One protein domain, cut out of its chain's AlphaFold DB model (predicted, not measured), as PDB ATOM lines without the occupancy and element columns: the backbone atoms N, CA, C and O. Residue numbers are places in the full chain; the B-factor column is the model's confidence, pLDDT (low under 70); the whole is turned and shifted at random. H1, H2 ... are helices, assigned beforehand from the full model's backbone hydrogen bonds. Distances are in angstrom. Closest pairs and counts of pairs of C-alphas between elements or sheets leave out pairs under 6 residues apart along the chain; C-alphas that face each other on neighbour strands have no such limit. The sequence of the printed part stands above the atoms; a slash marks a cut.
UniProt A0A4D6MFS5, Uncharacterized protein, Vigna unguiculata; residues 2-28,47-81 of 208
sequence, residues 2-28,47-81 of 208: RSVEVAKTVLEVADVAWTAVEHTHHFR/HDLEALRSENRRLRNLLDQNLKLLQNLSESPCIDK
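AT A GLANCE: This is residues 2 to 28 and 47 to 81 of the 208 residues of an uncharacterized protein of Vigna unguiculata (UniProt A0A4D6MFS5). Two long, straight helices, H2 and H1, run side by side in opposite ways with a gap between them, shifted along each other, and a short tail of residues 75 to 81 sticks out beyond H2. They come near each other only towards the end of H1 and the start of H2, on either side of a cut. The printed part has 62 residues, with two named helices in the order H1, H2 and no named strand; the class is all helix. It is extended, with a radius of gyration of the C-alphas of 17.0 A and spans of 60 by 26 by 10 A.

HOW THE PARTS SIT: H2, residues 47 to 74, is the longest helix, and H1, residues 2 to 28, is near it: their closest C-alphas are 8.4 A apart, and 5 pairs are within 10 A. Residues 2 to 17 of H1 stand free, and so do residues 54 to 81, of which 54 to 74 belong to H2. In H1 and H2 every O i to N i+4 pair is within hydrogen-bond range.

IN THESE COORDINATES: H2 measures 40.4 A from C-alpha 47 at (55.799, 33.364, -27.633) to C-alpha 74 at (29.086, 56.389, -7.914). H1 measures 39.3 A, beginning at C-alpha 2 at (21.804, 39.655, -15.078).

THE WHOLE: The C-alphas of Arg 28 and Lys 81, the two farthest apart, are 60.1 A apart. Residues 29 to 46 are not printed, and C-alphas 28 and 47 are 16.2 A apart across this cut. The pLDDT is under 70 at residues 2 to 5, 7 to 8, 24 to 28 and 77 to 81.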
ATOM      1  N   ARG A   2      21.492  40.811 -14.198       45.56
ATOM      2  CA  ARG A   2      21.804  39.655 -15.078       45.56
ATOM      3  C   ARG A   2      23.071  39.798 -15.941       45.56
ATOM      4  O   ARG A   2      23.809  38.835 -16.093       45.56
ATOM      5  N   SER A   3      23.370  40.985 -16.468       49.66
ATOM      6  CA  SER A   3      24.537  41.192 -17.347       49.66
ATOM      7  C   SER A   3      25.884  41.025 -16.630       49.66
ATOM      8  O   SER A   3      26.858  40.594 -17.239       49.66
ATOM      9  N   VAL A   4      25.938  41.312 -15.323       56.97
ATOM     10  CA  VAL A   4      27.154  41.171 -14.502       56.97
ATOM     11  C   VAL A   4      27.427  39.698 -14.178       56.97
ATOM     12  O   VAL A   4      28.573  39.257 -14.211       56.97
ATOM     13  N   GLU A   5      26.380  38.909 -13.931       62.06
ATOM     14  CA  GLU A   5      26.486  37.459 -13.705       62.06
ATOM     15  C   GLU A   5      26.923  36.710 -14.971       62.06
ATOM     16  O   GLU A   5      27.763  35.811 -14.899       62.06
ATOM     17  N   VAL A   6      26.414  37.124 -16.139       70.56
ATOM     18  CA  VAL A   6      26.850  36.599 -17.444       70.56
ATOM     19  C   VAL A   6      28.314  36.957 -17.713       70.56
ATOM     20  O   VAL A   6      29.093  36.096 -18.108       70.56
ATOM     21  N   ALA A   7      28.735  38.198 -17.441       62.53
ATOM     22  CA  ALA A   7      30.138  38.593 -17.589       62.53
ATOM     23  C   ALA A   7      31.071  37.782 -16.670       62.53
ATOM     24  O   ALA A   7      32.139  37.346 -17.102       62.53
ATOM     25  N   LYS A   8      30.647  37.519 -15.427       65.94
ATOM     26  CA  LYS A   8      31.386  36.678 -14.478       65.94
ATOM     27  C   LYS A   8      31.534  35.238 -14.977       65.94
ATOM     28  O   LYS A   8      32.634  34.698 -14.953       65.94
ATOM     29  N   THR A   9      30.458  34.634 -15.472       75.75
ATOM     30  CA  THR A   9      30.508  33.261 -16.007       75.75
ATOM     31  C   THR A   9      31.343  33.167 -17.281       75.75
ATOM     32  O   THR A   9      32.089  32.208 -17.444       75.75
ATOM     33  N   VAL A  10      31.300  34.172 -18.161       71.81
ATOM     34  CA  VAL A  10      32.182  34.231 -19.342       71.81
ATOM     35  C   VAL A  10      33.654  34.316 -18.928       71.81
ATOM     36  O   VAL A  10      34.486  33.631 -19.521       71.81
ATOM     37  N   LEU A  11      33.978  35.098 -17.892       72.81
ATOM     38  CA  LEU A  11      35.331  35.164 -17.331       72.81
ATOM     39  C   LEU A  11      35.781  33.810 -16.762       72.81
ATOM     40  O   LEU A  11      36.896  33.382 -17.045       72.81
ATOM     41  N   GLU A  12      34.918  33.115 -16.018       75.94
ATOM     42  CA  GLU A  12      35.211  31.785 -15.461       75.94
ATOM     43  C   GLU A  12      35.418  30.728 -16.562       75.94
ATOM     44  O   GLU A  12      36.376  29.958 -16.516       75.94
ATOM     45  N   VAL A  13      34.568  30.717 -17.596       79.50
ATOM     46  CA  VAL A  13      34.695  29.791 -18.739       79.50
ATOM     47  C   VAL A  13      35.959  30.076 -19.551       79.50
ATOM     48  O   VAL A  13      36.627  29.136 -19.986       79.50
ATOM     49  N   ALA A  14      36.320  31.348 -19.732       75.19
ATOM     50  CA  ALA A  14      37.561  31.727 -20.399       75.19
ATOM     51  C   ALA A  14      38.802  31.235 -19.632       75.19
ATOM     52  O   ALA A  14      39.744  30.754 -20.259       75.19
ATOM     53  N   ASP A  15      38.786  31.286 -18.295       76.88
ATOM     54  CA  ASP A  15      39.883  30.804 -17.440       76.88
ATOM     55  C   ASP A  15      40.051  29.274 -17.544       76.88
ATOM     56  O   ASP A  15      41.165  28.762 -17.693       76.88
ATOM     57  N   VAL A  16      38.938  28.528 -17.568       79.06
ATOM     58  CA  VAL A  16      38.942  27.065 -17.760       79.06
ATOM     59  C   VAL A  16      39.433  26.683 -19.158       79.06
ATOM     60  O   VAL A  16      40.264  25.781 -19.295       79.06
ATOM     61  N   ALA A  17      38.956  27.371 -20.200       79.00
ATOM     62  CA  ALA A  17      39.390  27.132 -21.575       79.00
ATOM     63  C   ALA A  17      40.889  27.416 -21.748       79.00
ATOM     64  O   ALA A  17      41.600  26.630 -22.374       79.00
ATOM     65  N   TRP A  18      41.382  28.495 -21.135       73.94
ATOM     66  CA  TRP A  18      42.800  28.842 -21.138       73.94
ATOM     67  C   TRP A  18      43.651  27.771 -20.444       73.94
ATOM     68  O   TRP A  18      44.633  27.289 -21.009       73.94
ATOM     69  N   THR A  19      43.214  27.313 -19.270       79.00
ATOM     70  CA  THR A  19      43.878  26.243 -18.506       79.00
ATOM     71  C   THR A  19      43.965  24.939 -19.311       79.00
ATOM     72  O   THR A  19      44.991  24.258 -19.301       79.00
ATOM     73  N   ALA A  20      42.915  24.596 -20.065       77.81
ATOM     74  CA  ALA A  20      42.906  23.423 -20.938       77.81
ATOM     75  C   ALA A  20      43.905  23.551 -22.102       77.81
ATOM     76  O   ALA A  20      44.619  22.591 -22.399       77.81
ATOM     77  N   VAL A  21      44.007  24.725 -22.734       75.94
ATOM     78  CA  VAL A  21      44.988  24.990 -23.804       75.94
ATOM     79  C   VAL A  21      46.418  24.846 -23.283       75.94
ATOM     80  O   VAL A  21      47.224  24.145 -23.898       75.94
ATOM     81  N   GLU A  22      46.719  25.418 -22.114       72.19
ATOM     82  CA  GLU A  22      48.036  25.290 -21.479       72.19
ATOM     83  C   GLU A  22      48.368  23.828 -21.156       72.19
ATOM     84  O   GLU A  22      49.449  23.343 -21.501       72.19
ATOM     85  N   HIS A  23      47.424  23.084 -20.571       71.06
ATOM     86  CA  HIS A  23      47.609  21.662 -20.278       71.06
ATOM     87  C   HIS A  23      47.859  20.827 -21.536       71.06
ATOM     88  O   HIS A  23      48.753  19.978 -21.540       71.06
ATOM     89  N   THR A  24      47.110  21.070 -22.613       68.75
ATOM     90  CA  THR A  24      47.247  20.322 -23.874       68.75
ATOM     91  C   THR A  24      48.589  20.622 -24.550       68.75
ATOM     92  O   THR A  24      49.248  19.716 -25.069       68.75
ATOM     93  N   HIS A  25      49.041  21.879 -24.474       67.31
ATOM     94  CA  HIS A  25      50.339  22.315 -24.980       67.31
ATOM     95  C   HIS A  25      51.508  21.683 -24.196       67.31
ATOM     96  O   HIS A  25      52.434  21.123 -24.789       67.31
ATOM     97  N   HIS A  26      51.442  21.673 -22.859       69.75
ATOM     98  CA  HIS A  26      52.444  21.003 -22.022       69.75
ATOM     99  C   HIS A  26      52.475  19.480 -22.237       69.75
ATOM    100  O   HIS A  26      53.553  18.884 -22.282       69.75
ATOM    101  N   PHE A  27      51.317  18.840 -22.433       65.62
ATOM    102  CA  PHE A  27      51.227  17.394 -22.662       65.62
ATOM    103  C   PHE A  27      51.837  16.964 -24.009       65.62
ATOM    104  O   PHE A  27      52.517  15.935 -24.082       65.62
ATOM    105  N   ARG A  28      51.661  17.774 -25.065       62.59
ATOM    106  CA  ARG A  28      52.300  17.561 -26.378       62.59
ATOM    107  C   ARG A  28      53.825  17.689 -26.320       62.59
ATOM    108  O   ARG A  28      54.505  16.929 -26.998       62.59
ATOM    109  N   HIS A  47      55.771  31.916 -27.511       77.06
ATOM    110  CA  HIS A  47      55.799  33.364 -27.633       77.06
ATOM    111  C   HIS A  47      54.381  33.942 -27.728       77.06
ATOM    112  O   HIS A  47      54.084  34.930 -27.060       77.06
ATOM    113  N   ASP A  48      53.489  33.306 -28.490       78.19
ATOM    114  CA  ASP A  48      52.089  33.730 -28.616       78.19
ATOM    115  C   ASP A  48      51.324  33.533 -27.303       78.19
ATOM    116  O   ASP A  48      50.545  34.395 -26.898       78.19
ATOM    117  N   LEU A  49      51.590  32.435 -26.587       80.06
ATOM    118  CA  LEU A  49      51.008  32.182 -25.268       80.06
ATOM    119  C   LEU A  49      51.484  33.202 -24.227       80.06
ATOM    120  O   LEU A  49      50.670  33.713 -23.455       80.06
ATOM    121  N   GLU A  50      52.774  33.544 -24.206       83.69
ATOM    122  CA  GLU A  50      53.291  34.554 -23.279       83.69
ATOM    123  C   GLU A  50      52.800  35.965 -23.641       83.69
ATOM    124  O   GLU A  50      52.443  36.736 -22.745       83.69
ATOM    125  N   ALA A  51      52.678  36.279 -24.936       81.62
ATOM    126  CA  ALA A  51      52.049  37.511 -25.405       81.62
ATOM    127  C   ALA A  51      50.596  37.605 -24.913       81.62
ATOM    128  O   ALA A  51      50.220  38.604 -24.294       81.62
ATOM    129  N   LEU A  52      49.808  36.538 -25.074       81.31
ATOM    130  CA  LEU A  52      48.424  36.466 -24.600       81.31
ATOM    131  C   LEU A  52      48.312  36.590 -23.073       81.31
ATOM    132  O   LEU A  52      47.447  37.316 -22.585       81.31
ATOM    133  N   ARG A  53      49.209  35.965 -22.299       81.88
ATOM    134  CA  ARG A  53      49.259  36.138 -20.834       81.88
ATOM    135  C   ARG A  53      49.585  37.571 -20.437       81.88
ATOM    136  O   ARG A  53      48.975  38.108 -19.510       81.88
ATOM    137  N   SER A  54      50.556  38.190 -21.106       84.81
ATOM    138  CA  SER A  54      50.943  39.577 -20.838       84.81
ATOM    139  C   SER A  54      49.789  40.541 -21.120       84.81
ATOM    140  O   SER A  54      49.489  41.396 -20.284       84.81
ATOM    141  N   GLU A  55      49.068  40.320 -22.217       86.81
ATOM    142  CA  GLU A  55      47.908  41.113 -22.598       86.81
ATOM    143  C   GLU A  55      46.733  40.883 -21.645       86.81
ATOM    144  O   GLU A  55      46.113  41.842 -21.190       86.81
ATOM    145  N   ASN A  56      46.473  39.641 -21.224       87.44
ATOM    146  CA  ASN A  56      45.438  39.352 -20.229       87.44
ATOM    147  C   ASN A  56      45.726  40.060 -18.893       87.44
ATOM    148  O   ASN A  56      44.828  40.673 -18.314       87.44
ATOM    149  N   ARG A  57      46.987  40.058 -18.431       89.62
ATOM    150  CA  ARG A  57      47.405  40.823 -17.240       89.62
ATOM    151  C   ARG A  57      47.166  42.323 -17.423       89.62
ATOM    152  O   ARG A  57      46.616  42.961 -16.526       89.62
ATOM    153  N   ARG A  58      47.537  42.882 -18.579       94.12
ATOM    154  CA  ARG A  58      47.309  44.297 -18.907       94.12
ATOM    155  C   ARG A  58      45.819  44.646 -18.876       94.12
ATOM    156  O   ARG A  58      45.446  45.640 -18.257       94.12
ATOM    157  N   LEU A  59      44.974  43.814 -19.485       86.94
ATOM    158  CA  LEU A  59      43.523  43.998 -19.524       86.94
ATOM    159  C   LEU A  59      42.889  43.898 -18.133       86.94
ATOM    160  O   LEU A  59      42.054  44.732 -17.795       86.94
ATOM    161  N   ARG A  60      43.313  42.940 -17.297       83.94
ATOM    162  CA  ARG A  60      42.852  42.834 -15.899       83.94
ATOM    163  C   ARG A  60      43.222  44.076 -15.085       83.94
ATOM    164  O   ARG A  60      42.379  44.591 -14.359       83.94
ATOM    165  N   ASN A  61      44.442  44.591 -15.244       87.88
ATOM    166  CA  ASN A  61      44.872  45.820 -14.571       87.88
ATOM    167  C   ASN A  61      44.065  47.041 -15.031       87.88
ATOM    168  O   ASN A  61      43.669  47.862 -14.209       87.88
ATOM    169  N   LEU A  62      43.797  47.155 -16.335       87.38
ATOM    170  CA  LEU A  62      42.970  48.230 -16.882       87.38
ATOM    171  C   LEU A  62      41.524  48.142 -16.373       87.38
ATOM    172  O   LEU A  62      40.930  49.156 -16.021       87.38
ATOM    173  N   LEU A  63      40.973  46.930 -16.285       85.62
ATOM    174  CA  LEU A  63      39.642  46.698 -15.732       85.62
ATOM    175  C   LEU A  63      39.558  47.129 -14.260       85.62
ATOM    176  O   LEU A  63      38.601  47.798 -13.886       85.62
ATOM    177  N   ASP A  64      40.562  46.796 -13.447       87.19
ATOM    178  CA  ASP A  64      40.632  47.214 -12.040       87.19
ATOM    179  C   ASP A  64      40.687  48.744 -11.893       87.19
ATOM    180  O   ASP A  64      39.992  49.323 -11.058       87.19
ATOM    181  N   GLN A  65      41.456  49.423 -12.750       86.88
ATOM    182  CA  GLN A  65      41.498  50.890 -12.785       86.88
ATOM    183  C   GLN A  65      40.138  51.488 -13.165       86.88
ATOM    184  O   GLN A  65      39.650  52.385 -12.477       86.88
ATOM    185  N   ASN A  66      39.493  50.959 -14.208       85.06
ATOM    186  CA  ASN A  66      38.175  51.421 -14.642       85.06
ATOM    187  C   ASN A  66      37.108  51.202 -13.560       85.06
ATOM    188  O   ASN A  66      36.267  52.072 -13.348       85.06
ATOM    189  N   LEU A  67      37.157  50.080 -12.836       83.62
ATOM    190  CA  LEU A  67      36.239  49.812 -11.725       83.62
ATOM    191  C   LEU A  67      36.389  50.833 -10.596       83.62
ATOM    192  O   LEU A  67      35.380  51.333 -10.104       83.62
ATOM    193  N   LYS A  68      37.623  51.193 -10.226       83.44
ATOM    194  CA  LYS A  68      37.871  52.234  -9.214       83.44
ATOM    195  C   LYS A  68      37.324  53.591  -9.646       83.44
ATOM    196  O   LYS A  68      36.717  54.286  -8.841       83.44
ATOM    197  N   LEU A  69      37.496  53.957 -10.918       81.62
ATOM    198  CA  LEU A  69      36.931  55.197 -11.457       81.62
ATOM    199  C   LEU A  69      35.401  55.202 -11.371       81.62
ATOM    200  O   LEU A  69      34.822  56.180 -10.905       81.62
ATOM    201  N   LEU A  70      34.747  54.106 -11.764       78.75
ATOM    202  CA  LEU A  70      33.289  53.982 -11.692       78.75
ATOM    203  C   LEU A  70      32.766  54.033 -10.250       78.75
ATOM    204  O   LEU A  70      31.745  54.668 -10.001       78.75
ATOM    205  N   GLN A  71      33.470  53.415  -9.299       79.94
ATOM    206  CA  GLN A  71      33.133  53.496  -7.873       79.94
ATOM    207  C   GLN A  71      33.229  54.935  -7.361       79.94
ATOM    208  O   GLN A  71      32.265  55.441  -6.790       79.94
ATOM    209  N   ASN A  72      34.327  55.631  -7.664       77.69
ATOM    210  CA  ASN A  72      34.504  57.035  -7.285       77.69
ATOM    211  C   ASN A  72      33.406  57.939  -7.870       77.69
ATOM    212  O   ASN A  72      32.949  58.866  -7.207       77.69
ATOM    213  N   LEU A  73      32.969  57.672  -9.105       75.88
ATOM    214  CA  LEU A  73      31.847  58.386  -9.713       75.88
ATOM    215  C   LEU A  73      30.528  58.070  -9.002       75.88
ATOM    216  O   LEU A  73      29.745  58.984  -8.769       75.88
ATOM    217  N   SER A  74      30.300  56.808  -8.625       72.69
ATOM    218  CA  SER A  74      29.086  56.389  -7.914       72.69
ATOM    219  C   SER A  74      28.959  56.980  -6.508       72.69
ATOM    220  O   SER A  74      27.853  57.239  -6.049       72.69
ATOM    221  N   GLU A  75      30.089  57.225  -5.842       77.12
ATOM    222  CA  GLU A  75      30.157  57.843  -4.514       77.12
ATOM    223  C   GLU A  75      30.127  59.383  -4.576       77.12
ATOM    224  O   GLU A  75      30.093  60.055  -3.544       77.12
ATOM    225  N   SER A  76      30.134  59.962  -5.783       70.44
ATOM    226  CA  SER A  76      30.093  61.408  -5.979       70.44
ATOM    227  C   SER A  76      28.671  61.959  -5.785       70.44
ATOM    228  O   SER A  76      27.738  61.491  -6.441       70.44
ATOM    229  N   PRO A  77      28.490  63.040  -4.999       62.44
ATOM    230  CA  PRO A  77      27.185  63.667  -4.744       62.44
ATOM    231  C   PRO A  77      26.569  64.354  -5.980       62.44
ATOM    232  O   PRO A  77      25.517  64.984  -5.891       62.44
ATOM    233  N   CYS A  78      27.235  64.289  -7.137       57.31
ATOM    234  CA  CYS A  78      26.713  64.790  -8.406       57.31
ATOM    235  C   CYS A  78      25.550  63.929  -8.933       57.31
ATOM    236  O   CYS A  78      24.626  64.467  -9.541       57.31
ATOM    237  N   ILE A  79      25.551  62.618  -8.655       56.69
ATOM    238  CA  ILE A  79      24.505  61.695  -9.133       56.69
ATOM    239  C   ILE A  79      23.140  62.018  -8.509       56.69
ATOM    240  O   ILE A  79      22.119  61.908  -9.187       56.69
ATOM    241  N   ASP A  80      23.115  62.518  -7.271       61.09
ATOM    242  CA  ASP A  80      21.880  62.900  -6.570       61.09
ATOM    243  C   ASP A  80      21.155  64.099  -7.210       61.09
ATOM    244  O   ASP A  80      20.006  64.385  -6.872       61.09
ATOM    245  N   LYS A  81      21.812  64.820  -8.129       68.19
ATOM    246  CA  LYS A  81      21.242  65.964  -8.860       68.19
ATOM    247  C   LYS A  81      20.765  65.605 -10.268       68.19
ATOM    248  O   LYS A  81      20.395  66.501 -11.021       68.19
TER     249      LYS A  81